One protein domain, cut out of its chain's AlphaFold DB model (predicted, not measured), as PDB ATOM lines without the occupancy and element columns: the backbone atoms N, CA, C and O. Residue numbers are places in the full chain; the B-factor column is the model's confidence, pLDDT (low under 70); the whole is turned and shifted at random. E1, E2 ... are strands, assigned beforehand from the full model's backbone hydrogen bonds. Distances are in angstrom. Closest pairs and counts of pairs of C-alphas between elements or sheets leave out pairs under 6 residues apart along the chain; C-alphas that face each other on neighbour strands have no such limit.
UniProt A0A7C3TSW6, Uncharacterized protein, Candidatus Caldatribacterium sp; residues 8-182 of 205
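Overview. This is residues 8 to 182 of the 205 residues of an uncharacterized protein of Candidatus Caldatribacterium sp (UniProt A0A7C3TSW6). With little regular structure, four small sheets follow one another round an open arc. They are the meanders E1-E2-E3, E4-E5-E6 and E7-E8-E9, each strand the antiparallel neighbour of the one before, then the hairpin E10-E11. All strand by class, 64 of 175 printed residues form eleven strands, with no named helix. The whole is compact, radius of gyration of the C-alphas 16.7 A, spanning 55 by 42 by 27 A.

Arrangement. In the hairpin of E1, residues 8 to 11, and E2, residues 14 to 18, find N 9 and O 16 within hydrogen-bond range, 2.9 A. In that of E10, residues 158 to 166, and E11, residues 173 to 181, N 161 and O 178 are 2.9 A apart.

Along the chain. Find C-alpha 8 at (236.367, 221.504, 253.124). E3 is residues 24 to 29; E4 to E6 lie within 46 to 80, E7 to E9 within 110 to 133. E11, 25.8 A long, ends at (219.522, 208.751, 275.913).

Size, cuts and confidence. The printed part has no cut; E6 to E7 is a long link. pLDDT is under 70 at residues 53 to 62, 136 to 147 and 165 to 173.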
ATOM      1  N   TYR A   8     236.471 220.433 252.133       94.88
ATOM      2  CA  TYR A   8     236.367 221.504 253.124       94.88
ATOM      3  C   TYR A   8     237.472 221.342 254.159       94.88
ATOM      4  O   TYR A   8     237.600 220.267 254.750       94.88
ATOM      5  N   ALA A   9     238.263 222.390 254.376       94.25
ATOM      6  CA  ALA A   9     239.391 222.367 255.300       94.25
ATOM      7  C   ALA A   9     239.419 223.624 256.174       94.25
ATOM      8  O   ALA A   9     239.325 224.745 255.673       94.25
ATOM      9  N   GLY A  10     239.567 223.431 257.484       92.19
ATOM     10  CA  GLY A  10     239.842 224.517 258.422       92.19
ATOM     11  C   GLY A  10     241.322 224.903 258.393       92.19
ATOM     12  O   GLY A  10     242.190 224.034 258.415       92.19
ATOM     13  N   SER A  11     241.614 226.202 258.357       90.62
ATOM     14  CA  SER A  11     242.963 226.766 258.436       90.62
ATOM     15  C   SER A  11     242.941 228.073 259.232       90.62
ATOM     16  O   SER A  11     242.435 229.103 258.777       90.62
ATOM     17  N   GLY A  12     243.456 228.034 260.464       90.88
ATOM     18  CA  GLY A  12     243.386 229.164 261.389       90.88
ATOM     19  C   GLY A  12     241.936 229.513 261.735       90.88
ATOM     20  O   GLY A  12     241.277 228.765 262.444       90.88
ATOM     21  N   ARG A  13     241.449 230.657 261.241       91.38
ATOM     22  CA  ARG A  13     240.052 231.118 261.393       91.38
ATOM     23  C   ARG A  13     239.185 230.899 260.151       91.38
ATOM     24  O   ARG A  13     238.007 231.237 260.156       91.38
ATOM     25  N   ASN A  14     239.775 230.364 259.084       94.94
ATOM     26  CA  ASN A  14     239.119 230.235 257.793       94.94
ATOM     27  C   ASN A  14     238.691 228.793 257.542       94.94
ATOM     28  O   ASN A  14     239.504 227.877 257.662       94.94
ATOM     29  N   LEU A  15     237.448 228.597 257.115       97.31
ATOM     30  CA  LEU A  15     237.021 227.382 256.437       97.31
ATOM     31  C   LEU A  15     237.139 227.617 254.932       97.31
ATOM     32  O   LEU A  15     236.518 228.530 254.390       97.31
ATOM     33  N   ILE A  16     237.938 226.800 254.257       97.88
ATOM     34  CA  ILE A  16     238.196 226.921 252.823       97.88
ATOM     35  C   ILE A  16     237.551 225.738 252.112       97.88
ATOM     36  O   ILE A  16     237.757 224.586 252.505       97.88
ATOM     37  N   ALA A  17     236.781 226.027 251.067       97.44
ATOM     38  CA  ALA A  17     236.245 225.020 250.166       97.44
ATOM     39  C   ALA A  17     237.083 224.949 248.893       97.44
ATOM     40  O   ALA A  17     237.349 225.974 248.266       97.44
ATOM     41  N   TYR A  18     237.431 223.735 248.485       97.31
ATOM     42  CA  TYR A  18     238.177 223.454 247.269       97.31
ATOM     43  C   TYR A  18     237.349 222.607 246.305       97.31
ATOM     44  O   TYR A  18     236.650 221.681 246.725       97.31
ATOM     45  N   THR A  19     237.446 222.890 245.010       95.81
ATOM     46  CA  THR A  19     236.960 221.999 243.954       95.81
ATOM     47  C   THR A  19     237.690 220.649 244.026       95.81
ATOM     48  O   THR A  19     238.780 220.565 244.603       95.81
ATOM     49  N   PRO A  20     237.165 219.590 243.383       93.88
ATOM     50  CA  PRO A  20     237.897 218.328 243.247       93.88
ATOM     51  C   PRO A  20     239.269 218.480 242.565       93.88
ATOM     52  O   PRO A  20     240.161 217.671 242.802       93.88
ATOM     53  N   SER A  21     239.449 219.517 241.737       95.31
ATOM     54  CA  SER A  21     240.723 219.857 241.092       95.31
ATOM     55  C   SER A  21     241.691 220.643 241.990       95.31
ATOM     56  O   SER A  21     242.827 220.874 241.585       95.31
ATOM     57  N   GLY A  22     241.279 221.033 243.203       94.06
ATOM     58  CA  GLY A  22     242.112 221.751 244.174       94.06
ATOM     59  C   GLY A  22     242.039 223.280 244.095       94.06
ATOM     60  O   GLY A  22     242.799 223.958 244.783       94.06
ATOM     61  N   GLU A  23     241.131 223.846 243.299       97.56
ATOM     62  CA  GLU A  23     240.922 225.297 243.209       97.56
ATOM     63  C   GLU A  23     240.025 225.793 244.345       97.56
ATOM     64  O   GLU A  23     239.097 225.102 244.753       97.56
ATOM     65  N   ILE A  24     240.256 227.005 244.855       97.88
ATOM     66  CA  ILE A  24     239.421 227.576 245.922       97.88
ATOM     67  C   ILE A  24     238.047 227.962 245.351       97.88
ATOM     68  O   ILE A  24     237.959 228.823 244.479       97.88
ATOM     69  N   LYS A  25     236.972 227.372 245.891       97.25
ATOM     70  CA  LYS A  25     235.576 227.753 245.607       97.25
ATOM     71  C   LYS A  25     235.171 228.989 246.401       97.25
ATOM     72  O   LYS A  25     234.598 229.922 245.849       97.25
ATOM     73  N   TRP A  26     235.441 228.974 247.703       98.38
ATOM     74  CA  TRP A  26     235.115 230.063 248.619       98.38
ATOM     75  C   TRP A  26     235.913 229.941 249.920       98.38
ATOM     76  O   TRP A  26     236.482 228.890 250.232       98.38
ATOM     77  N   ILE A  27     235.937 231.034 250.684       98.12
ATOM     78  CA  ILE A  27     236.536 231.110 252.017       98.12
ATOM     79  C   ILE A  27     235.502 231.713 252.965       98.12
ATOM     80  O   ILE A  27     235.010 232.814 252.726       98.12
ATOM     81  N   PHE A  28     235.205 231.003 254.047       97.12
ATOM     82  CA  PHE A  28     234.410 231.496 255.162       97.12
ATOM     83  C   PHE A  28     235.337 231.892 256.312       97.12
ATOM     84  O   PHE A  28     236.161 231.091 256.748       97.12
ATOM     85  N   ASP A  29     235.198 233.117 256.810       93.69
ATOM     86  CA  ASP A  29     235.955 233.623 257.953       93.69
ATOM     87  C   ASP A  29     235.116 233.513 259.234       93.69
ATOM     88  O   ASP A  29     234.253 234.357 259.492       93.69
ATOM     89  N   ALA A  30     235.422 232.508 260.055       90.06
ATOM     90  CA  ALA A  30     234.692 232.173 261.276       90.06
ATOM     91  C   ALA A  30     235.010 233.102 262.464       90.06
ATOM     92  O   ALA A  30     234.519 232.886 263.570       90.06
ATOM     93  N   LYS A  31     235.854 234.127 262.260       86.81
ATOM     94  CA  LYS A  31     236.260 235.153 263.245       86.81
ATOM     95  C   LYS A  31     237.050 234.652 264.458       86.81
ATOM     96  O   LYS A  31     237.744 235.442 265.092       86.81
ATOM     97  N   ALA A  32     237.034 233.357 264.724       88.25
ATOM     98  CA  ALA A  32     237.749 232.683 265.793       88.25
ATOM     99  C   ALA A  32     238.452 231.428 265.256       88.25
ATOM    100  O   ALA A  32     238.246 231.031 264.107       88.25
ATOM    101  N   LYS A  33     239.336 230.821 266.058       90.12
ATOM    102  CA  LYS A  33     240.097 229.652 265.607       90.12
ATOM    103  C   LYS A  33     239.169 228.457 265.413       90.12
ATOM    104  O   LYS A  33     238.310 228.182 266.247       90.12
ATOM    105  N   ILE A  34     239.409 227.734 264.332       91.88
ATOM    106  CA  ILE A  34     238.817 226.436 264.036       91.88
ATOM    107  C   ILE A  34     239.750 225.378 264.611       91.88
ATOM    108  O   ILE A  34     240.896 225.268 264.174       91.88
ATOM    109  N   LEU A  35     239.271 224.624 265.600       86.94
ATOM    110  CA  LEU A  35     240.084 223.623 266.301       86.94
ATOM    111  C   LEU A  35     239.681 222.182 265.991       86.94
ATOM    112  O   LEU A  35     240.470 221.269 266.221       86.94
ATOM    113  N   ALA A  36     238.498 221.987 265.412       88.50
ATOM    114  CA  ALA A  36     237.993 220.691 264.990       88.50
ATOM    115  C   ALA A  36     237.724 220.662 263.478       88.50
ATOM    116  O   ALA A  36     237.417 221.700 262.881       88.50
ATOM    117  N   PRO A  37     237.782 219.478 262.842       90.62
ATOM    118  CA  PRO A  37     237.291 219.311 261.481       90.62
ATOM    119  C   PRO A  37     235.800 219.681 261.363       90.62
ATOM    120  O   PRO A  37     235.029 219.383 262.280       90.62
ATOM    121  N   PRO A  38     235.365 220.276 260.238       93.44
ATOM    122  CA  PRO A  38     233.948 220.492 259.970       93.44
ATOM    123  C   PRO A  38     233.220 219.164 259.719       93.44
ATOM    124  O   PRO A  38     233.813 218.189 259.247       93.44
ATOM    125  N   VAL A  39     231.911 219.151 259.957       94.75
ATOM    126  CA  VAL A  39     231.023 218.009 259.689       94.75
ATOM    127  C   VAL A  39     229.957 218.419 258.689       94.75
ATOM    128  O   VAL A  39     229.455 219.531 258.743       94.75
ATOM    129  N   ILE A  40     229.609 217.531 257.763       94.00
ATOM    130  CA  ILE A  40     228.586 217.801 256.748       94.00
ATOM    131  C   ILE A  40     227.299 217.079 257.152       94.00
ATOM    132  O   ILE A  40     227.331 215.870 257.386       94.00
ATOM    133  N   GLY A  41     226.185 217.800 257.235       91.38
ATOM    134  CA  GLY A  41     224.845 217.242 257.414       91.38
ATOM    135  C   GLY A  41     224.335 216.514 256.168       91.38
ATOM    136  O   GLY A  41     224.944 216.554 255.101       91.38
ATOM    137  N   GLU A  42     223.196 215.840 256.291       88.31
ATOM    138  CA  GLU A  42     222.564 215.133 255.166       88.31
ATOM    139  C   GLU A  42     222.100 216.086 254.052       88.31
ATOM    140  O   GLU A  42     222.208 215.759 252.874       88.31
ATOM    141  N   ASP A  43     221.695 217.307 254.413       89.06
ATOM    142  CA  ASP A  43     221.332 218.374 253.472       89.06
ATOM    143  C   ASP A  43     222.550 219.104 252.864       89.06
ATOM    144  O   ASP A  43     222.396 220.076 252.124       89.06
ATOM    145  N   GLY A  44     223.769 218.661 253.187       92.50
ATOM    146  CA  GLY A  44     225.016 219.288 252.758       92.50
ATOM    147  C   GLY A  44     225.469 220.474 253.616       92.50
ATOM    148  O   GLY A  44     226.569 220.977 253.386       92.50
ATOM    149  N   THR A  45     224.685 220.916 254.605       96.62
ATOM    150  CA  THR A  45     225.090 221.987 255.531       96.62
ATOM    151  C   THR A  45     226.391 221.628 256.229       96.62
ATOM    152  O   THR A  45     226.564 220.503 256.692       96.62
ATOM    153  N   ILE A  46     227.305 222.587 256.330       97.31
ATOM    154  CA  ILE A  46     228.585 222.386 257.005       97.31
ATOM    155  C   ILE A  46     228.488 222.942 258.421       97.31
ATOM    156  O   ILE A  46     228.210 224.125 258.597       97.31
ATOM    157  N   TYR A  47     228.756 222.101 259.412       97.00
ATOM    158  CA  TYR A  47     228.804 222.451 260.823       97.00
ATOM    159  C   TYR A  47     230.243 222.567 261.309       97.00
ATOM    160  O   TYR A  47     231.084 221.714 261.008       97.00
ATOM    161  N   LEU A  48     230.523 223.621 262.067       95.06
ATOM    162  CA  LEU A  48     231.879 223.994 262.450       95.06
ATOM    163  C   LEU A  48     231.896 224.635 263.837       95.06
ATOM    164  O   LEU A  48     231.225 225.638 264.056       95.06
ATOM    165  N   GLY A  49     232.684 224.080 264.755       93.88
ATOM    166  CA  GLY A  49     232.941 224.680 266.063       93.88
ATOM    167  C   GLY A  49     234.138 225.631 266.043       93.88
ATOM    168  O   GLY A  49     235.138 225.356 265.371       93.88
ATOM    169  N   THR A  50     234.058 226.731 266.791       92.00
ATOM    170  CA  THR A  50     235.177 227.667 266.978       92.00
ATOM    171  C   THR A  50     235.475 227.972 268.440       92.00
ATOM    172  O   THR A  50     234.644 227.757 269.323       92.00
ATOM    173  N   THR A  51     236.663 228.528 268.685       87.56
ATOM    174  CA  THR A  51     237.055 229.054 269.997       87.56
ATOM    175  C   THR A  51     236.225 230.247 270.438       87.56
ATOM    176  O   THR A  51     235.690 230.991 269.614       87.56
ATOM    177  N   ALA A  52     236.240 230.482 271.743       76.00
ATOM    178  CA  ALA A  52     235.687 231.643 272.408       76.00
ATOM    179  C   ALA A  52     236.394 232.953 272.073       76.00
ATOM    180  O   ALA A  52     235.771 234.000 271.877       76.00
ATOM    181  N   LYS A  53     237.724 232.886 272.009       67.81
ATOM    182  CA  LYS A  53     238.570 234.063 271.844       67.81
ATOM    183  C   LYS A  53     238.627 234.473 270.382       67.81
ATOM    184  O   LYS A  53     239.314 233.854 269.565       67.81
ATOM    185  N   ASP A  54     237.943 235.564 270.074       61.53
ATOM    186  CA  ASP A  54     238.289 236.381 268.922       61.53
ATOM    187  C   ASP A  54     239.654 237.018 269.206       61.53
ATOM    188  O   ASP A  54     239.835 237.722 270.198       61.53
ATOM    189  N   MET A  55     240.645 236.759 268.353       52.75
ATOM    190  CA  MET A  55     241.983 237.344 268.521       52.75
ATOM    191  C   MET A  55     241.976 238.878 268.354       52.75
ATOM    192  O   MET A  55     242.986 239.514 268.650       52.75
ATOM    193  N   ALA A  56     240.870 239.465 267.875       51.66
ATOM    194  CA  ALA A  56     240.681 240.904 267.717       51.66
ATOM    195  C   ALA A  56     239.851 241.562 268.838       51.66
ATOM    196  O   ALA A  56     239.947 242.777 269.004       51.66
ATOM    197  N   ASP A  57     239.074 240.800 269.619       57.47
ATOM    198  CA  ASP A  57     238.335 241.318 270.777       57.47
ATOM    199  C   ASP A  57     238.542 240.410 272.001       57.47
ATOM    200  O   ASP A  57     237.863 239.389 272.146       57.47
ATOM    201  N   PRO A  58     239.453 240.783 272.918       58.47
ATOM    202  CA  PRO A  58     239.793 239.970 274.081       58.47
ATOM    203  C   PRO A  58     238.653 239.863 275.106       58.47
ATOM    204  O   PRO A  58     238.801 239.129 276.083       58.47
ATOM    205  N   LYS A  59     237.541 240.591 274.921       61.97
ATOM    206  CA  LYS A  59     236.353 240.510 275.781       61.97
ATOM    207  C   LYS A  59     235.382 239.409 275.356       61.97
ATOM    208  O   LYS A  59     234.471 239.102 276.122       61.97
ATOM    209  N   LYS A  60     235.550 238.821 274.164       61.53
ATOM    210  CA  LYS A  60     234.738 237.677 273.728       61.53
ATOM    211  C   LYS A  60     235.153 236.411 274.470       61.53
ATOM    212  O   LYS A  60     236.324 236.032 274.484       61.53
ATOM    213  N   ILE A  61     234.152 235.765 275.053       58.16
ATOM    214  CA  ILE A  61     234.290 234.617 275.954       58.16
ATOM    215  C   ILE A  61     233.490 233.391 275.491       58.16
ATOM    216  O   ILE A  61     233.462 232.389 276.194       58.16
ATOM    217  N   ALA A  62     232.923 233.413 274.278       65.44
ATOM    218  CA  ALA A  62     231.972 232.396 273.843       65.44
ATOM    219  C   ALA A  62     232.351 231.715 272.535       65.44
ATOM    220  O   ALA A  62     232.562 232.393 271.527       65.44
ATOM    221  N   GLY A  63     232.455 230.384 272.550       84.69
ATOM    222  CA  GLY A  63     232.572 229.611 271.322       84.69
ATOM    223  C   GLY A  63     231.271 229.640 270.539       84.69
ATOM    224  O   GLY A  63     230.197 229.959 271.057       84.69
ATOM    225  N   TYR A  64     231.383 229.297 269.265       90.81
ATOM    226  CA  TYR A  64     230.262 229.331 268.343       90.81
ATOM    227  C   TYR A  64     230.207 228.029 267.565       90.81
ATOM    228  O   TYR A  64     231.233 227.550 267.071       90.81
ATOM    229  N   LEU A  65     229.001 227.483 267.435       95.31
ATOM    230  CA  LEU A  65     228.716 226.476 266.427       95.31
ATOM    231  C   LEU A  65     228.110 227.181 265.215       95.31
ATOM    232  O   LEU A  65     227.048 227.794 265.307       95.31
ATOM    233  N   TRP A  66     228.789 227.086 264.082       96.81
ATOM    234  CA  TRP A  66     228.368 227.672 262.818       96.81
ATOM    235  C   TRP A  66     227.693 226.621 261.948       96.81
ATOM    236  O   TRP A  66     228.159 225.481 261.892       96.81
ATOM    237  N   ALA A  67     226.666 227.033 261.212       97.94
ATOM    238  CA  ALA A  67     226.156 226.321 260.050       97.94
ATOM    239  C   ALA A  67     226.402 227.150 258.794       97.94
ATOM    240  O   ALA A  67     226.064 228.332 258.737       97.94
ATOM    241  N   ILE A  68     226.985 226.527 257.777       98.31
ATOM    242  CA  ILE A  68     227.465 227.197 256.570       98.31
ATOM    243  C   ILE A  68     226.835 226.525 255.351       98.31
ATOM    244  O   ILE A  68     226.794 225.296 255.243       98.31
ATOM    245  N   ASP A  69     226.339 227.346 254.429       97.12
ATOM    246  CA  ASP A  69     225.831 226.917 253.132       97.12
ATOM    247  C   ASP A  69     227.004 226.422 252.264       97.12
ATOM    248  O   ASP A  69     227.891 227.214 251.926       97.12
ATOM    249  N   PRO A  70     227.025 225.138 251.860       95.31
ATOM    250  CA  PRO A  70     228.131 224.563 251.097       95.31
ATOM    251  C   PRO A  70     228.293 225.166 249.696       95.31
ATOM    252  O   PRO A  70     229.388 225.102 249.125       95.31
ATOM    253  N   SER A  71     227.222 225.724 249.127       94.44
ATOM    254  CA  SER A  71     227.205 226.261 247.765       94.44
ATOM    255  C   SER A  71     227.807 227.662 247.698       94.44
ATOM    256  O   SER A  71     228.540 227.970 246.759       94.44
ATOM    257  N   THR A  72     227.550 228.484 248.720       96.06
ATOM    258  CA  THR A  72     227.979 229.889 248.748       96.06
ATOM    259  C   THR A  72     229.083 230.187 249.760       96.06
ATOM    260  O   THR A  72     229.697 231.247 249.678       96.06
ATOM    261  N   GLY A  73     229.339 229.290 250.716       96.88
ATOM    262  CA  GLY A  73     230.261 229.538 251.826       96.88
ATOM    263  C   GLY A  73     229.754 230.581 252.819       96.88
ATOM    264  O   GLY A  73     230.538 231.104 253.605       96.88
ATOM    265  N   ARG A  74     228.462 230.930 252.769       97.19
ATOM    266  CA  ARG A  74     227.852 231.920 253.664       97.19
ATOM    267  C   ARG A  74     227.260 231.250 254.894       97.19
ATOM    268  O   ARG A  74     226.814 230.107 254.837       97.19
ATOM    269  N   GLU A  75     227.226 231.990 255.993       97.19
ATOM    270  CA  GLU A  75     226.535 231.577 257.211       97.19
ATOM    271  C   GLU A  75     225.039 231.349 256.934       97.19
ATOM    272  O   GLU A  75     224.370 232.204 256.348       97.19
ATOM    273  N   LYS A  76     224.524 230.194 257.368       97.88
ATOM    274  CA  LYS A  76     223.087 229.934 257.530       97.88
ATOM    275  C   LYS A  76     222.626 230.419 258.902       97.88
ATOM    276  O   LYS A  76     221.618 231.111 258.991       97.88
ATOM    277  N   TRP A  77     223.364 230.039 259.944       97.88
ATOM    278  CA  TRP A  77     223.152 230.476 261.320       97.88
ATOM    279  C   TRP A  77     224.408 230.261 262.172       97.88
ATOM    280  O   TRP A  77     225.319 229.513 261.801       97.88
ATOM    281  N   MET A  78     224.404 230.872 263.354       94.56
ATOM    282  CA  MET A  78     225.410 230.720 264.400       94.56
ATOM    283  C   MET A  78     224.715 230.528 265.751       94.56
ATOM    284  O   MET A  78     223.822 231.296 266.113       94.56
ATOM    285  N   PHE A  79     225.160 229.539 266.521       95.12
ATOM    286  CA  PHE A  79     224.722 229.331 267.896       95.12
ATOM    287  C   PHE A  79     225.803 229.779 268.880       95.12
ATOM    288  O   PHE A  79     226.939 229.304 268.824       95.12
ATOM    289  N   ASN A  80     225.435 230.694 269.778       91.06
ATOM    290  CA  ASN A  80     226.308 231.247 270.807       91.06
ATOM    291  C   ASN A  80     226.112 230.497 272.133       91.06
ATOM    292  O   ASN A  80     225.016 230.541 272.692       91.06
ATOM    293  N   ILE A  81     227.170 229.867 272.654       90.00
ATOM    294  CA  ILE A  81     227.104 229.141 273.932       90.00
ATOM    295  C   ILE A  81     227.414 229.989 275.169       90.00
ATOM    296  O   ILE A  81     227.308 229.461 276.272       90.00
ATOM    297  N   ASP A  82     227.714 231.286 275.019       85.69
ATOM    298  CA  ASP A  82     228.011 232.199 276.137       85.69
ATOM    299  C   ASP A  82     227.047 232.047 277.320       85.69
ATOM    300  O   ASP A  82     227.514 231.818 278.430       85.69
ATOM    301  N   PRO A  83     225.708 232.057 277.126       87.81
ATOM    302  CA  PRO A  83     224.771 232.075 278.250       87.81
ATOM    303  C   PRO A  83     224.885 230.887 279.219       87.81
ATOM    304  O   PRO A  83     224.352 230.956 280.322       87.81
ATOM    305  N   TRP A  84     225.564 229.805 278.825       88.06
ATOM    306  CA  TRP A  84     225.786 228.613 279.648       88.06
ATOM    307  C   TRP A  84     227.156 228.583 280.339       88.06
ATOM    308  O   TRP A  84     227.402 227.697 281.154       88.06
ATOM    309  N   MET A  85     228.064 229.504 280.016       85.19
ATOM    310  CA  MET A  85     229.481 229.428 280.406       85.19
ATOM    311  C   MET A  85     229.796 230.092 281.743       85.19
ATOM    312  O   MET A  85     230.935 230.037 282.198       85.19
ATOM    313  N   TYR A  86     228.812 230.696 282.400       84.00
ATOM    314  CA  TYR A  86     228.992 231.236 283.738       84.00
ATOM    315  C   TYR A  86     228.827 230.139 284.802       84.00
ATOM    316  O   TYR A  86     227.804 229.454 284.865       84.00
ATOM    317  N   ASP A  87     229.842 229.978 285.648       80.56
ATOM    318  CA  ASP A  87     229.828 229.075 286.794       80.56
ATOM    319  C   ASP A  87     229.372 229.837 288.044       80.56
ATOM    320  O   ASP A  87     230.095 230.682 288.575       80.56
ATOM    321  N   GLU A  88     228.166 229.532 288.519       82.75
ATOM    322  CA  GLU A  88     227.572 230.173 289.699       82.75
ATOM    323  C   GLU A  88     228.296 229.828 291.009       82.75
ATOM    324  O   GLU A  88     228.240 230.604 291.962       82.75
ATOM    325  N   TYR A  89     228.966 228.675 291.077       79.31
ATOM    326  CA  TYR A  89     229.649 228.240 292.293       79.31
ATOM    327  C   TYR A  89     230.999 228.942 292.449       79.31
ATOM    328  O   TYR A  89     231.331 229.431 293.529       79.31
ATOM    329  N   GLU A  90     231.771 229.017 291.366       78.00
ATOM    330  CA  GLU A  90     233.053 229.730 291.347       78.00
ATOM    331  C   GLU A  90     232.908 231.230 291.055       78.00
ATOM    332  O   GLU A  90     233.893 231.964 291.152       78.00
ATOM    333  N   ASN A  91     231.700 231.695 290.717       82.62
ATOM    334  CA  ASN A  91     231.406 233.081 290.348       82.62
ATOM    335  C   ASN A  91     232.327 233.578 289.214       82.62
ATOM    336  O   ASN A  91     232.924 234.655 289.291       82.62
ATOM    337  N   THR A  92     232.490 232.764 288.169       82.81
ATOM    338  CA  THR A  92     233.434 233.042 287.078       82.81
ATOM    339  C   THR A  92     232.960 232.490 285.740       82.81
ATOM    340  O   THR A  92     232.231 231.503 285.676       82.81
ATOM    341  N   TRP A  93     233.406 233.112 284.651       81.06
ATOM    342  CA  TRP A  93     233.176 232.623 283.294       81.06
ATOM    343  C   TRP A  93     234.189 231.539 282.935       81.06
ATOM    344  O   TRP A  93     235.392 231.684 283.169       81.06
ATOM    345  N   LYS A  94     233.693 230.451 282.356       81.31
ATOM    346  CA  LYS A  94     234.474 229.290 281.936       81.31
ATOM    347  C   LYS A  94     234.807 229.383 280.455       81.31
ATOM    348  O   LYS A  94     234.185 230.131 279.703       81.31
ATOM    349  N   ASN A  95     235.829 228.640 280.041       79.19
ATOM    350  CA  ASN A  95     236.202 228.602 278.638       79.19
ATOM    351  C   ASN A  95     235.130 227.860 277.826       79.19
ATOM    352  O   ASN A  95     234.542 226.881 278.283       79.19
ATOM    353  N   ALA A  96     234.885 228.351 276.618       83.69
ATOM    354  CA  ALA A  96     233.748 227.969 275.792       83.69
ATOM    355  C   ALA A  96     234.193 227.454 274.424       83.69
ATOM    356  O   ALA A  96     233.467 227.539 273.444       83.69
ATOM    357  N   ASP A  97     235.419 226.971 274.312       87.44
ATOM    358  CA  ASP A  97     235.942 226.503 273.041       87.44
ATOM    359  C   ASP A  97     235.287 225.175 272.622       87.44
ATOM    360  O   ASP A  97     235.181 224.226 273.406       87.44
ATOM    361  N   ILE A  98     234.897 225.082 271.350       90.25
ATOM    362  CA  ILE A  98     234.390 223.847 270.743       90.25
ATOM    363  C   ILE A  98     235.557 223.137 270.046       90.25
ATOM    364  O   ILE A  98     235.937 223.474 268.923       90.25
ATOM    365  N   TYR A  99     236.146 222.159 270.738       87.00
ATOM    366  CA  TYR A  99     237.332 221.413 270.285       87.00
ATOM    367  C   TYR A  99     237.033 220.108 269.554       87.00
ATOM    368  O   TYR A  99     237.933 219.509 268.965       87.00
ATOM    369  N   ALA A 100     235.788 219.652 269.603       89.25
ATOM    370  CA  ALA A 100     235.375 218.407 268.988       89.25
ATOM    371  C   ALA A 100     234.435 218.668 267.806       89.25
ATOM    372  O   ALA A 100     233.646 219.618 267.847       89.25
ATOM    373  N   PRO A 101     234.482 217.831 266.754       91.94
ATOM    374  CA  PRO A 101     233.494 217.901 265.691       91.94
ATOM    375  C   PRO A 101     232.093 217.583 266.252       91.94
ATOM    376  O   PRO A 101     231.965 216.685 267.091       91.94
ATOM    377  N   PRO A 102     231.039 218.282 265.795       93.88
ATOM    378  CA  PRO A 102     229.667 217.964 266.174       93.88
ATOM    379  C   PRO A 102     229.220 216.620 265.574       93.88
ATOM    380  O   PRO A 102     229.788 216.122 264.604       93.88
ATOM    381  N   VAL A 103     228.150 216.048 266.110       93.75
ATOM    382  CA  VAL A 103     227.496 214.842 265.594       93.75
ATOM    383  C   VAL A 103     226.110 215.213 265.091       93.75
ATOM    384  O   VAL A 103     225.341 215.837 265.812       93.75
ATOM    385  N   VAL A 104     225.772 214.810 263.868       94.69
ATOM    386  CA  VAL A 104     224.432 215.023 263.304       94.69
ATOM    387  C   VAL A 104     223.654 213.712 263.385       94.69
ATOM    388  O   VAL A 104     224.098 212.688 262.857       94.69
ATOM    389  N   GLY A 105     222.518 213.729 264.074       92.31
ATOM    390  CA  GLY A 105     221.609 212.595 264.196       92.31
ATOM    391  C   GLY A 105     220.760 212.372 262.943       92.31
ATOM    392  O   GLY A 105     220.655 213.250 262.088       92.31
ATOM    393  N   GLY A 106     220.144 211.194 262.824       88.31
ATOM    394  CA  GLY A 106     219.305 210.811 261.677       88.31
ATOM    395  C   GLY A 106     218.088 211.717 261.446       88.31
ATOM    396  O   GLY A 106     217.582 211.794 260.334       88.31
ATOM    397  N   ASP A 107     217.641 212.428 262.481       90.75
ATOM    398  CA  ASP A 107     216.572 213.434 262.413       90.75
ATOM    399  C   ASP A 107     217.085 214.861 262.124       90.75
ATOM    400  O   ASP A 107     216.313 215.817 262.162       90.75
ATOM    401  N   GLY A 108     218.386 215.019 261.864       93.19
ATOM    402  CA  GLY A 108     219.042 216.306 261.641       93.19
ATOM    403  C   GLY A 108     219.449 217.052 262.916       93.19
ATOM    404  O   GLY A 108     220.017 218.136 262.806       93.19
ATOM    405  N   THR A 109     219.206 216.504 264.112       96.31
ATOM    406  CA  THR A 109     219.648 217.135 265.369       96.31
ATOM    407  C   THR A 109     221.168 217.220 265.426       96.31
ATOM    408  O   THR A 109     221.854 216.234 265.157       96.31
ATOM    409  N   ILE A 110     221.697 218.378 265.817       96.81
ATOM    410  CA  ILE A 110     223.136 218.609 265.931       96.81
ATOM    411  C   ILE A 110     223.548 218.561 267.399       96.81
ATOM    412  O   ILE A 110     223.172 219.431 268.181       96.81
ATOM    413  N   TYR A 111     224.342 217.558 267.756       95.25
ATOM    414  CA  TYR A 111     224.916 217.379 269.083       95.25
ATOM    415  C   TYR A 111     226.360 217.863 269.117       95.25
ATOM    416  O   TYR A 111     227.154 217.506 268.247       95.25
ATOM    417  N   PHE A 112     226.736 218.636 270.129       93.56
ATOM    418  CA  PHE A 112     228.122 219.073 270.293       93.56
ATOM    419  C   PHE A 112     228.473 219.346 271.755       93.56
ATOM    420  O   PHE A 112     227.600 219.485 272.613       93.56
ATOM    421  N   THR A 113     229.773 219.416 272.019       89.62
ATOM    422  CA  THR A 113     230.363 219.726 273.323       89.62
ATOM    423  C   THR A 113     231.330 220.892 273.205       89.62
ATOM    424  O   THR A 113     231.896 221.150 272.143       89.62
ATOM    425  N   ALA A 114     231.556 221.557 274.327       86.00
ATOM    426  CA  ALA A 114     232.623 222.524 274.525       86.00
ATOM    427  C   ALA A 114     233.436 222.104 275.754       86.00
ATOM    428  O   ALA A 114     233.156 221.067 276.362       86.00
ATOM    429  N   GLU A 115     234.433 222.899 276.128       81.12
ATOM    430  CA  GLU A 115     235.263 222.606 277.301       81.12
ATOM    431  C   GLU A 115     234.483 222.537 278.620       81.12
ATOM    432  O   GLU A 115     234.905 221.827 279.530       81.12
ATOM    433  N   TYR A 116     233.352 223.241 278.735       80.25
ATOM    434  CA  TYR A 116     232.597 223.318 279.981       80.25
ATOM    435  C   TYR A 116     231.276 222.546 279.929       80.25
ATOM    436  O   TYR A 116     230.375 222.924 279.185       80.25
ATOM    437  N   ARG A 117     231.213 221.487 280.755       80.88
ATOM    438  CA  ARG A 117     230.127 220.614 281.281       80.88
ATOM    439  C   ARG A 117     228.812 220.378 280.527       80.88
ATOM    440  O   ARG A 117     228.006 219.598 281.020       80.88
ATOM    441  N   TYR A 118     228.543 220.994 279.390       86.88
ATOM    442  CA  TYR A 118     227.284 220.849 278.676       86.88
ATOM    443  C   TYR A 118     227.475 220.031 277.406       86.88
ATOM    444  O   TYR A 118     228.482 220.128 276.700       86.88
ATOM    445  N   VAL A 119     226.451 219.242 277.103       90.44
ATOM    446  CA  VAL A 119     226.187 218.762 275.748       90.44
ATOM    447  C   VAL A 119     224.990 219.538 275.231       90.44
ATOM    448  O   VAL A 119     223.941 219.534 275.873       90.44
ATOM    449  N   TRP A 120     225.109 220.173 274.075       93.81
ATOM    450  CA  TRP A 120     223.978 220.842 273.433       93.81
ATOM    451  C   TRP A 120     223.412 219.980 272.319       93.81
ATOM    452  O   TRP A 120     224.154 219.279 271.631       93.81
ATOM    453  N   ALA A 121     222.101 220.076 272.134       95.94
ATOM    454  CA  ALA A 121     221.375 219.547 270.995       95.94
ATOM    455  C   ALA A 121     220.629 220.699 270.316       95.94
ATOM    456  O   ALA A 121     219.775 221.346 270.931       95.94
ATOM    457  N   LEU A 122     220.946 220.968 269.053       97.88
ATOM    458  CA  LEU A 122     220.276 221.986 268.246       97.88
ATOM    459  C   LEU A 122     219.374 221.340 267.203       97.88
ATOM    460  O   LEU A 122     219.680 220.274 266.667       97.88
ATOM    461  N   ASN A 123     218.287 222.027 266.878       97.50
ATOM    462  CA  ASN A 123     217.492 221.732 265.698       97.50
ATOM    463  C   ASN A 123     218.279 222.093 264.417       97.50
ATOM    464  O   ASN A 123     219.198 222.916 264.470       97.50
ATOM    465  N   PRO A 124     217.904 221.543 263.242       96.00
ATOM    466  CA  PRO A 124     218.542 221.879 261.962       96.00
ATOM    467  C   PRO A 124     218.572 223.380 261.623       96.00
ATOM    468  O   PRO A 124     219.451 223.840 260.891       96.00
ATOM    469  N   ASP A 125     217.620 224.149 262.156       97.06
ATOM    470  CA  ASP A 125     217.514 225.602 261.988       97.06
ATOM    471  C   ASP A 125     218.407 226.416 262.945       97.06
ATOM    472  O   ASP A 125     218.408 227.643 262.881       97.06
ATOM    473  N   GLY A 126     219.180 225.748 263.807       97.00
ATOM    474  CA  GLY A 126     220.101 226.373 264.757       97.00
ATOM    475  C   GLY A 126     219.470 226.753 266.094       97.00
ATOM    476  O   GLY A 126     220.177 227.233 266.984       97.00
ATOM    477  N   THR A 127     218.166 226.532 266.280       97.75
ATOM    478  CA  THR A 127     217.517 226.768 267.574       97.75
ATOM    479  C   THR A 127     217.903 225.691 268.587       97.75
ATOM    480  O   THR A 127     218.045 224.513 268.250       97.75
ATOM    481  N   LEU A 128     218.075 226.082 269.853       97.19
ATOM    482  CA  LEU A 128     218.346 225.131 270.929       97.19
ATOM    483  C   LEU A 128     217.139 224.215 271.129       97.19
ATOM    484  O   LEU A 128     216.055 224.681 271.474       97.19
ATOM    485  N   ARG A 129     217.352 222.909 270.963       95.44
ATOM    486  CA  ARG A 129     216.361 221.885 271.299       95.44
ATOM    487  C   ARG A 129     216.422 221.573 272.788       95.44
ATOM    488  O   ARG A 129     215.409 221.631 273.476       95.44
ATOM    489  N   GLU A 130     217.618 221.265 273.277       94.12
ATOM    490  CA  GLU A 130     217.889 220.951 274.681       94.12
ATOM    491  C   GLU A 130     219.393 221.039 274.977       94.12
ATOM    492  O   GLU A 130     220.228 221.026 274.072       94.12
ATOM    493  N   ASN A 131     219.747 221.119 276.259       91.25
ATOM    494  CA  ASN A 131     221.116 220.921 276.722       91.25
ATOM    495  C   ASN A 131     221.122 219.950 277.907       91.25
ATOM    496  O   ASN A 131     220.188 219.925 278.710       91.25
ATOM    497  N   TYR A 132     222.181 219.159 277.999       87.81
ATOM    498  CA  TYR A 132     222.417 218.219 279.078       87.81
ATOM    499  C   TYR A 132     223.512 218.792 279.968       87.81
ATOM    500  O   TYR A 132     224.673 218.855 279.561       87.81
ATOM    501  N   ASP A 133     223.137 219.211 281.175       85.88
ATOM    502  CA  ASP A 133     224.096 219.634 282.191       85.88
ATOM    503  C   ASP A 133     224.756 218.402 282.826       85.88
ATOM    504  O   ASP A 133     224.120 217.621 283.547       85.88
ATOM    505  N   LEU A 134     226.048 218.225 282.555       79.75
ATOM    506  CA  LEU A 134     226.830 217.112 283.070       79.75
ATOM    507  C   LEU A 134     227.313 217.329 284.505       79.75
ATOM    508  O   LEU A 134     227.942 216.425 285.046       79.75
ATOM    509  N   ASN A 135     226.977 218.440 285.169       74.62
ATOM    510  CA  ASN A 135     227.356 218.699 286.567       74.62
ATOM    511  C   ASN A 135     226.932 217.572 287.535       74.62
ATOM    512  O   ASN A 135     227.539 217.370 288.579       74.62
ATOM    513  N   LYS A 136     225.886 216.804 287.190       62.09
ATOM    514  CA  LYS A 136     225.420 215.653 287.988       62.09
ATOM    515  C   LYS A 136     226.128 214.328 287.666       62.09
ATOM    516  O   LYS A 136     225.931 213.361 288.395       62.09
ATOM    517  N   PHE A 137     226.899 214.270 286.581       60.69
ATOM    518  CA  PHE A 137     227.508 213.047 286.036       60.69
ATOM    519  C   PHE A 137     229.040 213.103 286.035       60.69
ATOM    520  O   PHE A 137     229.694 212.099 286.312       60.69
ATOM    521  N   ALA A 138     229.612 214.277 285.772       51.41
ATOM    522  CA  ALA A 138     231.024 214.556 285.948       51.41
ATOM    523  C   ALA A 138     231.272 214.923 287.419       51.41
ATOM    524  O   ALA A 138     231.035 216.050 287.850       51.41
ATOM    525  N   ALA A 139     231.738 213.949 288.208       48.06
ATOM    526  CA  ALA A 139     232.419 214.260 289.465       48.06
ATOM    527  C   ALA A 139     233.666 215.118 289.159       48.06
ATOM    528  O   ALA A 139     234.179 215.075 288.049       48.06
ATOM    529  N   GLY A 140     234.111 215.942 290.098       48.06
ATOM    530  CA  GLY A 140     235.013 217.066 289.804       48.06
ATOM    531  C   GLY A 140     234.319 218.405 290.021       48.06
ATOM    532  O   GLY A 140     234.532 219.377 289.305       48.06
ATOM    533  N   TRP A 141     233.439 218.442 291.017       48.97
ATOM    534  CA  TRP A 141     233.023 219.678 291.638       48.97
ATOM    535  C   TRP A 141     234.143 220.164 292.577       48.97
ATOM    536  O   TRP A 141     234.633 219.353 293.374       48.97
ATOM    537  N   PRO A 142     234.526 221.451 292.533       47.34
ATOM    538  CA  PRO A 142     234.149 222.462 291.548       47.34
ATOM    539  C   PRO A 142     235.204 222.531 290.431       47.34
ATOM    540  O   PRO A 142     236.397 222.613 290.713       47.34
ATOM    541  N   GLY A 143     234.774 222.469 289.171       48.03
ATOM    542  CA  GLY A 143     235.661 222.816 288.062       48.03
ATOM    543  C   GLY A 143     235.686 221.890 286.856       48.03
ATOM    544  O   GLY A 143     236.395 222.261 285.934       48.03
ATOM    545  N   GLY A 144     234.933 220.778 286.846       51.53
ATOM    546  CA  GLY A 144     234.615 219.926 285.684       51.53
ATOM    547  C   GLY A 144     235.748 219.771 284.665       51.53
ATOM    548  O   GLY A 144     235.999 220.664 283.866       51.53
ATOM    549  N   THR A 145     236.426 218.631 284.658       51.62
ATOM    550  CA  THR A 145     237.559 218.393 283.757       51.62
ATOM    551  C   THR A 145     237.182 218.555 282.282       51.62
ATOM    552  O   THR A 145     236.146 218.097 281.809       51.62
ATOM    553  N   VAL A 146     238.061 219.256 281.567       56.62
ATOM    554  CA  VAL A 146     237.967 219.538 280.136       56.62
ATOM    555  C   VAL A 146     238.254 218.256 279.367       56.62
ATOM    556  O   VAL A 146     239.353 217.712 279.478       56.62
ATOM    557  N   THR A 147     237.338 217.821 278.502       61.03
ATOM    558  CA  THR A 147     237.721 216.878 277.446       61.03
ATOM    559  C   THR A 147     237.400 217.373 276.065       61.03
ATOM    560  O   THR A 147     236.259 217.671 275.725       61.03
ATOM    561  N   TYR A 148     238.423 217.279 275.233       71.81
ATOM    562  CA  TYR A 148     238.410 217.502 273.797       71.81
ATOM    563  C   TYR A 148     237.804 216.320 273.013       71.81
ATOM    564  O   TYR A 148     238.030 216.180 271.812       71.81
ATOM    565  N   SER A 149     237.090 215.418 273.692       74.50
ATOM    566  CA  SER A 149     236.578 214.178 273.113       74.50
ATOM    567  C   SER A 149     235.342 214.431 272.258       74.50
ATOM    568  O   SER A 149     234.403 215.103 272.678       74.50
ATOM    569  N   ALA A 150     235.330 213.839 271.064       83.12
ATOM    570  CA  ALA A 150     234.145 213.808 270.222       83.12
ATOM    571  C   ALA A 150     233.040 212.948 270.839       83.12
ATOM    572  O   ALA A 150     233.301 211.949 271.513       83.12
ATOM    573  N   LEU A 151     231.802 213.343 270.565       89.44
ATOM    574  CA  LEU A 151     230.628 212.546 270.875       89.44
ATOM    575  C   LEU A 151     230.478 211.405 269.864       89.44
ATOM    576  O   LEU A 151     230.902 211.514 268.712       89.44
ATOM    577  N   VAL A 152     229.808 210.332 270.276       89.81
ATOM    578  CA  VAL A 152     229.386 209.245 269.381       89.81
ATOM    579  C   VAL A 152     227.909 208.968 269.614       89.81
ATOM    580  O   VAL A 152     227.503 208.783 270.752       89.81
ATOM    581  N   LEU A 153     227.102 208.929 268.554       89.94
ATOM    582  CA  LEU A 153     225.679 208.586 268.621       89.94
ATOM    583  C   LEU A 153     225.465 207.193 268.024       89.94
ATOM    584  O   LEU A 153     225.859 206.954 266.880       89.94
ATOM    585  N   ASP A 154     224.854 206.284 268.782       88.69
ATOM    586  CA  ASP A 154     224.501 204.954 268.281       88.69
ATOM    587  C   ASP A 154     223.132 204.907 267.580       88.69
ATOM    588  O   ASP A 154     222.336 205.851 267.594       88.69
ATOM    589  N   GLU A 155     222.850 203.768 266.946       87.38
ATOM    590  CA  GLU A 155     221.592 203.494 266.237       87.38
ATOM    591  C   GLU A 155     220.341 203.559 267.130       87.38
ATOM    592  O   GLU A 155     219.244 203.833 266.643       87.38
ATOM    593  N   ASN A 156     220.504 203.364 268.439       87.50
ATOM    594  CA  ASN A 156     219.422 203.392 269.419       87.50
ATOM    595  C   ASN A 156     219.188 204.794 269.996       87.50
ATOM    596  O   ASN A 156     218.264 204.979 270.796       87.50
ATOM    597  N   GLY A 157     219.998 205.772 269.586       87.56
ATOM    598  CA  GLY A 157     219.907 207.149 270.046       87.56
ATOM    599  C   GLY A 157     220.642 207.425 271.350       87.56
ATOM    600  O   GLY A 157     220.331 208.409 272.027       87.56
ATOM    601  N   ILE A 158     221.585 206.566 271.739       91.06
ATOM    602  CA  ILE A 158     222.458 206.828 272.879       91.06
ATOM    603  C   ILE A 158     223.668 207.621 272.405       91.06
ATOM    604  O   ILE A 158     224.410 207.196 271.518       91.06
ATOM    605  N   LEU A 159     223.858 208.782 273.020       90.44
ATOM    606  CA  LEU A 159     225.015 209.633 272.838       90.44
ATOM    607  C   LEU A 159     226.053 209.300 273.914       90.44
ATOM    608  O   LEU A 159     225.779 209.415 275.108       90.44
ATOM    609  N   TYR A 160     227.242 208.894 273.489       89.56
ATOM    610  CA  TYR A 160     228.373 208.583 274.348       89.56
ATOM    611  C   TYR A 160     229.350 209.751 274.355       89.56
ATOM    612  O   TYR A 160     229.790 210.214 273.298       89.56
ATOM    613  N   LYS A 161     229.720 210.189 275.556       85.25
ATOM    614  CA  LYS A 161     230.791 211.154 275.792       85.25
ATOM    615  C   LYS A 161     231.852 210.500 276.662       85.25
ATOM    616  O   LYS A 161     231.547 210.069 277.772       85.25
ATOM    617  N   ALA A 162     233.084 210.441 276.172       81.44
ATOM    618  CA  ALA A 162     234.230 210.170 277.027       81.44
ATOM    619  C   ALA A 162     234.615 211.461 277.765       81.44
ATOM    620  O   ALA A 162     234.628 212.534 277.163       81.44
ATOM    621  N   ASP A 163     234.892 211.351 279.058       76.44
ATOM    622  CA  ASP A 163     235.388 212.432 279.906       76.44
ATOM    623  C   ASP A 163     236.597 211.935 280.714       76.44
ATOM    624  O   ASP A 163     236.767 210.729 280.915       76.44
ATOM    625  N   SER A 164     237.424 212.848 281.208       70.62
ATOM    626  CA  SER A 164     238.351 212.581 282.308       70.62
ATOM    627  C   SER A 164     237.743 213.145 283.583       70.62
ATOM    628  O   SER A 164     236.786 213.913 283.531       70.62
ATOM    629  N   ASN A 165     238.230 212.714 284.738       65.62
ATOM    630  CA  ASN A 165     237.694 213.097 286.031       65.62
ATOM    631  C   ASN A 165     238.816 213.110 287.065       65.62
ATOM    632  O   ASN A 165     239.573 212.145 287.140       65.62
ATOM    633  N   THR A 166     238.906 214.159 287.879       62.47
ATOM    634  CA  THR A 166     239.868 214.238 288.985       62.47
ATOM    635  C   THR A 166     239.155 213.985 290.307       62.47
ATOM    636  O   THR A 166     238.175 214.654 290.641       62.47
ATOM    637  N   LEU A 167     239.650 213.030 291.098       57.19
ATOM    638  CA  LEU A 167     239.103 212.776 292.433       57.19
ATOM    639  C   LEU A 167     239.354 213.993 293.349       57.19
ATOM    640  O   LEU A 167     240.520 214.370 293.518       57.19
ATOM    641  N   PRO A 168     238.313 214.575 293.985       55.75
ATOM    642  CA  PRO A 168     238.469 215.728 294.867       55.75
ATOM    643  C   PRO A 168     239.528 215.490 295.951       55.75
ATOM    644  O   PRO A 168     239.499 214.477 296.648       55.75
ATOM    645  N   GLY A 169     240.466 216.431 296.093       59.00
ATOM    646  CA  GLY A 169     241.561 216.332 297.067       59.00
ATOM    647  C   GLY A 169     242.722 215.420 296.651       59.00
ATOM    648  O   GLY A 169     243.575 215.120 297.485       59.00
ATOM    649  N   THR A 170     242.781 214.978 295.389       60.00
ATOM    650  CA  THR A 170     243.904 214.197 294.844       60.00
ATOM    651  C   THR A 170     244.313 214.692 293.450       60.00
ATOM    652  O   THR A 170     243.517 215.317 292.762       60.00
ATOM    653  N   GLU A 171     245.519 214.339 292.997       65.62
ATOM    654  CA  GLU A 171     245.966 214.521 291.600       65.62
ATOM    655  C   GLU A 171     245.589 213.330 290.691       65.62
ATOM    656  O   GLU A 171     246.072 213.216 289.567       65.62
ATOM    657  N   LYS A 172     244.773 212.380 291.171       61.78
ATOM    658  CA  LYS A 172     244.438 211.178 290.397       61.78
ATOM    659  C   LYS A 172     243.308 211.456 289.413       61.78
ATOM    660  O   LYS A 172     242.179 211.732 289.824       61.78
ATOM    661  N   GLU A 173     243.619 211.273 288.134       68.38
ATOM    662  CA  GLU A 173     242.661 211.308 287.032       68.38
ATOM    663  C   GLU A 173     242.162 209.902 286.662       68.38
ATOM    664  O   GLU A 173     242.920 208.928 286.673       68.38
ATOM    665  N   TRP A 174     240.884 209.785 286.314       70.19
ATOM    666  CA  TRP A 174     240.273 208.569 285.780       70.19
ATOM    667  C   TRP A 174     239.301 208.912 284.650       70.19
ATOM    668  O   TRP A 174     238.690 209.975 284.643       70.19
ATOM    669  N   GLY A 175     239.178 208.024 283.663       75.19
ATOM    670  CA  GLY A 175     238.258 208.212 282.543       75.19
ATOM    671  C   GLY A 175     236.835 207.782 282.892       75.19
ATOM    672  O   GLY A 175     236.638 206.735 283.512       75.19
ATOM    673  N   VAL A 176     235.844 208.547 282.441       76.31
ATOM    674  CA  VAL A 176     234.424 208.177 282.464       76.31
ATOM    675  C   VAL A 176     233.868 208.108 281.052       76.31
ATOM    676  O   VAL A 176     234.305 208.821 280.155       76.31
ATOM    677  N   ILE A 177     232.859 207.262 280.861       81.50
ATOM    678  CA  ILE A 177     231.996 207.310 279.682       81.50
ATOM    679  C   ILE A 177     230.581 207.582 280.175       81.50
ATOM    680  O   ILE A 177     230.031 206.813 280.965       81.50
ATOM    681  N   ILE A 178     230.003 208.681 279.707       83.38
ATOM    682  CA  ILE A 178     228.627 209.079 279.989       83.38
ATOM    683  C   ILE A 178     227.775 208.651 278.797       83.38
ATOM    684  O   ILE A 178     228.111 208.956 277.654       83.38
ATOM    685  N   ALA A 179     226.674 207.953 279.071       88.75
ATOM    686  CA  ALA A 179     225.686 207.552 278.078       88.75
ATOM    687  C   ALA A 179     224.395 208.351 278.292       88.75
ATOM    688  O   ALA A 179     223.761 208.256 279.344       88.75
ATOM    689  N   ILE A 180     224.005 209.135 277.290       87.69
ATOM    690  CA  ILE A 180     222.838 210.018 277.324       87.69
ATOM    691  C   ILE A 180     221.815 209.483 276.331       87.69
ATOM    692  O   ILE A 180     222.089 209.389 275.137       87.69
ATOM    693  N   ARG A 181     220.620 209.125 276.807       89.25
ATOM    694  CA  ARG A 181     219.522 208.751 275.913       89.25
ATOM    695  C   ARG A 181     218.945 210.011 275.279       89.25
ATOM    696  O   ARG A 181     218.377 210.836 275.987       89.25
ATOM    697  N   THR A 182     219.049 210.108 273.961       86.06
ATOM    698  CA  THR A 182     218.502 211.219 273.182       86.06
ATOM    699  C   THR A 182     217.206 210.814 272.476       86.06
ATOM    700  O   THR A 182     216.818 209.640 272.462       86.06
TER     701      THR A 182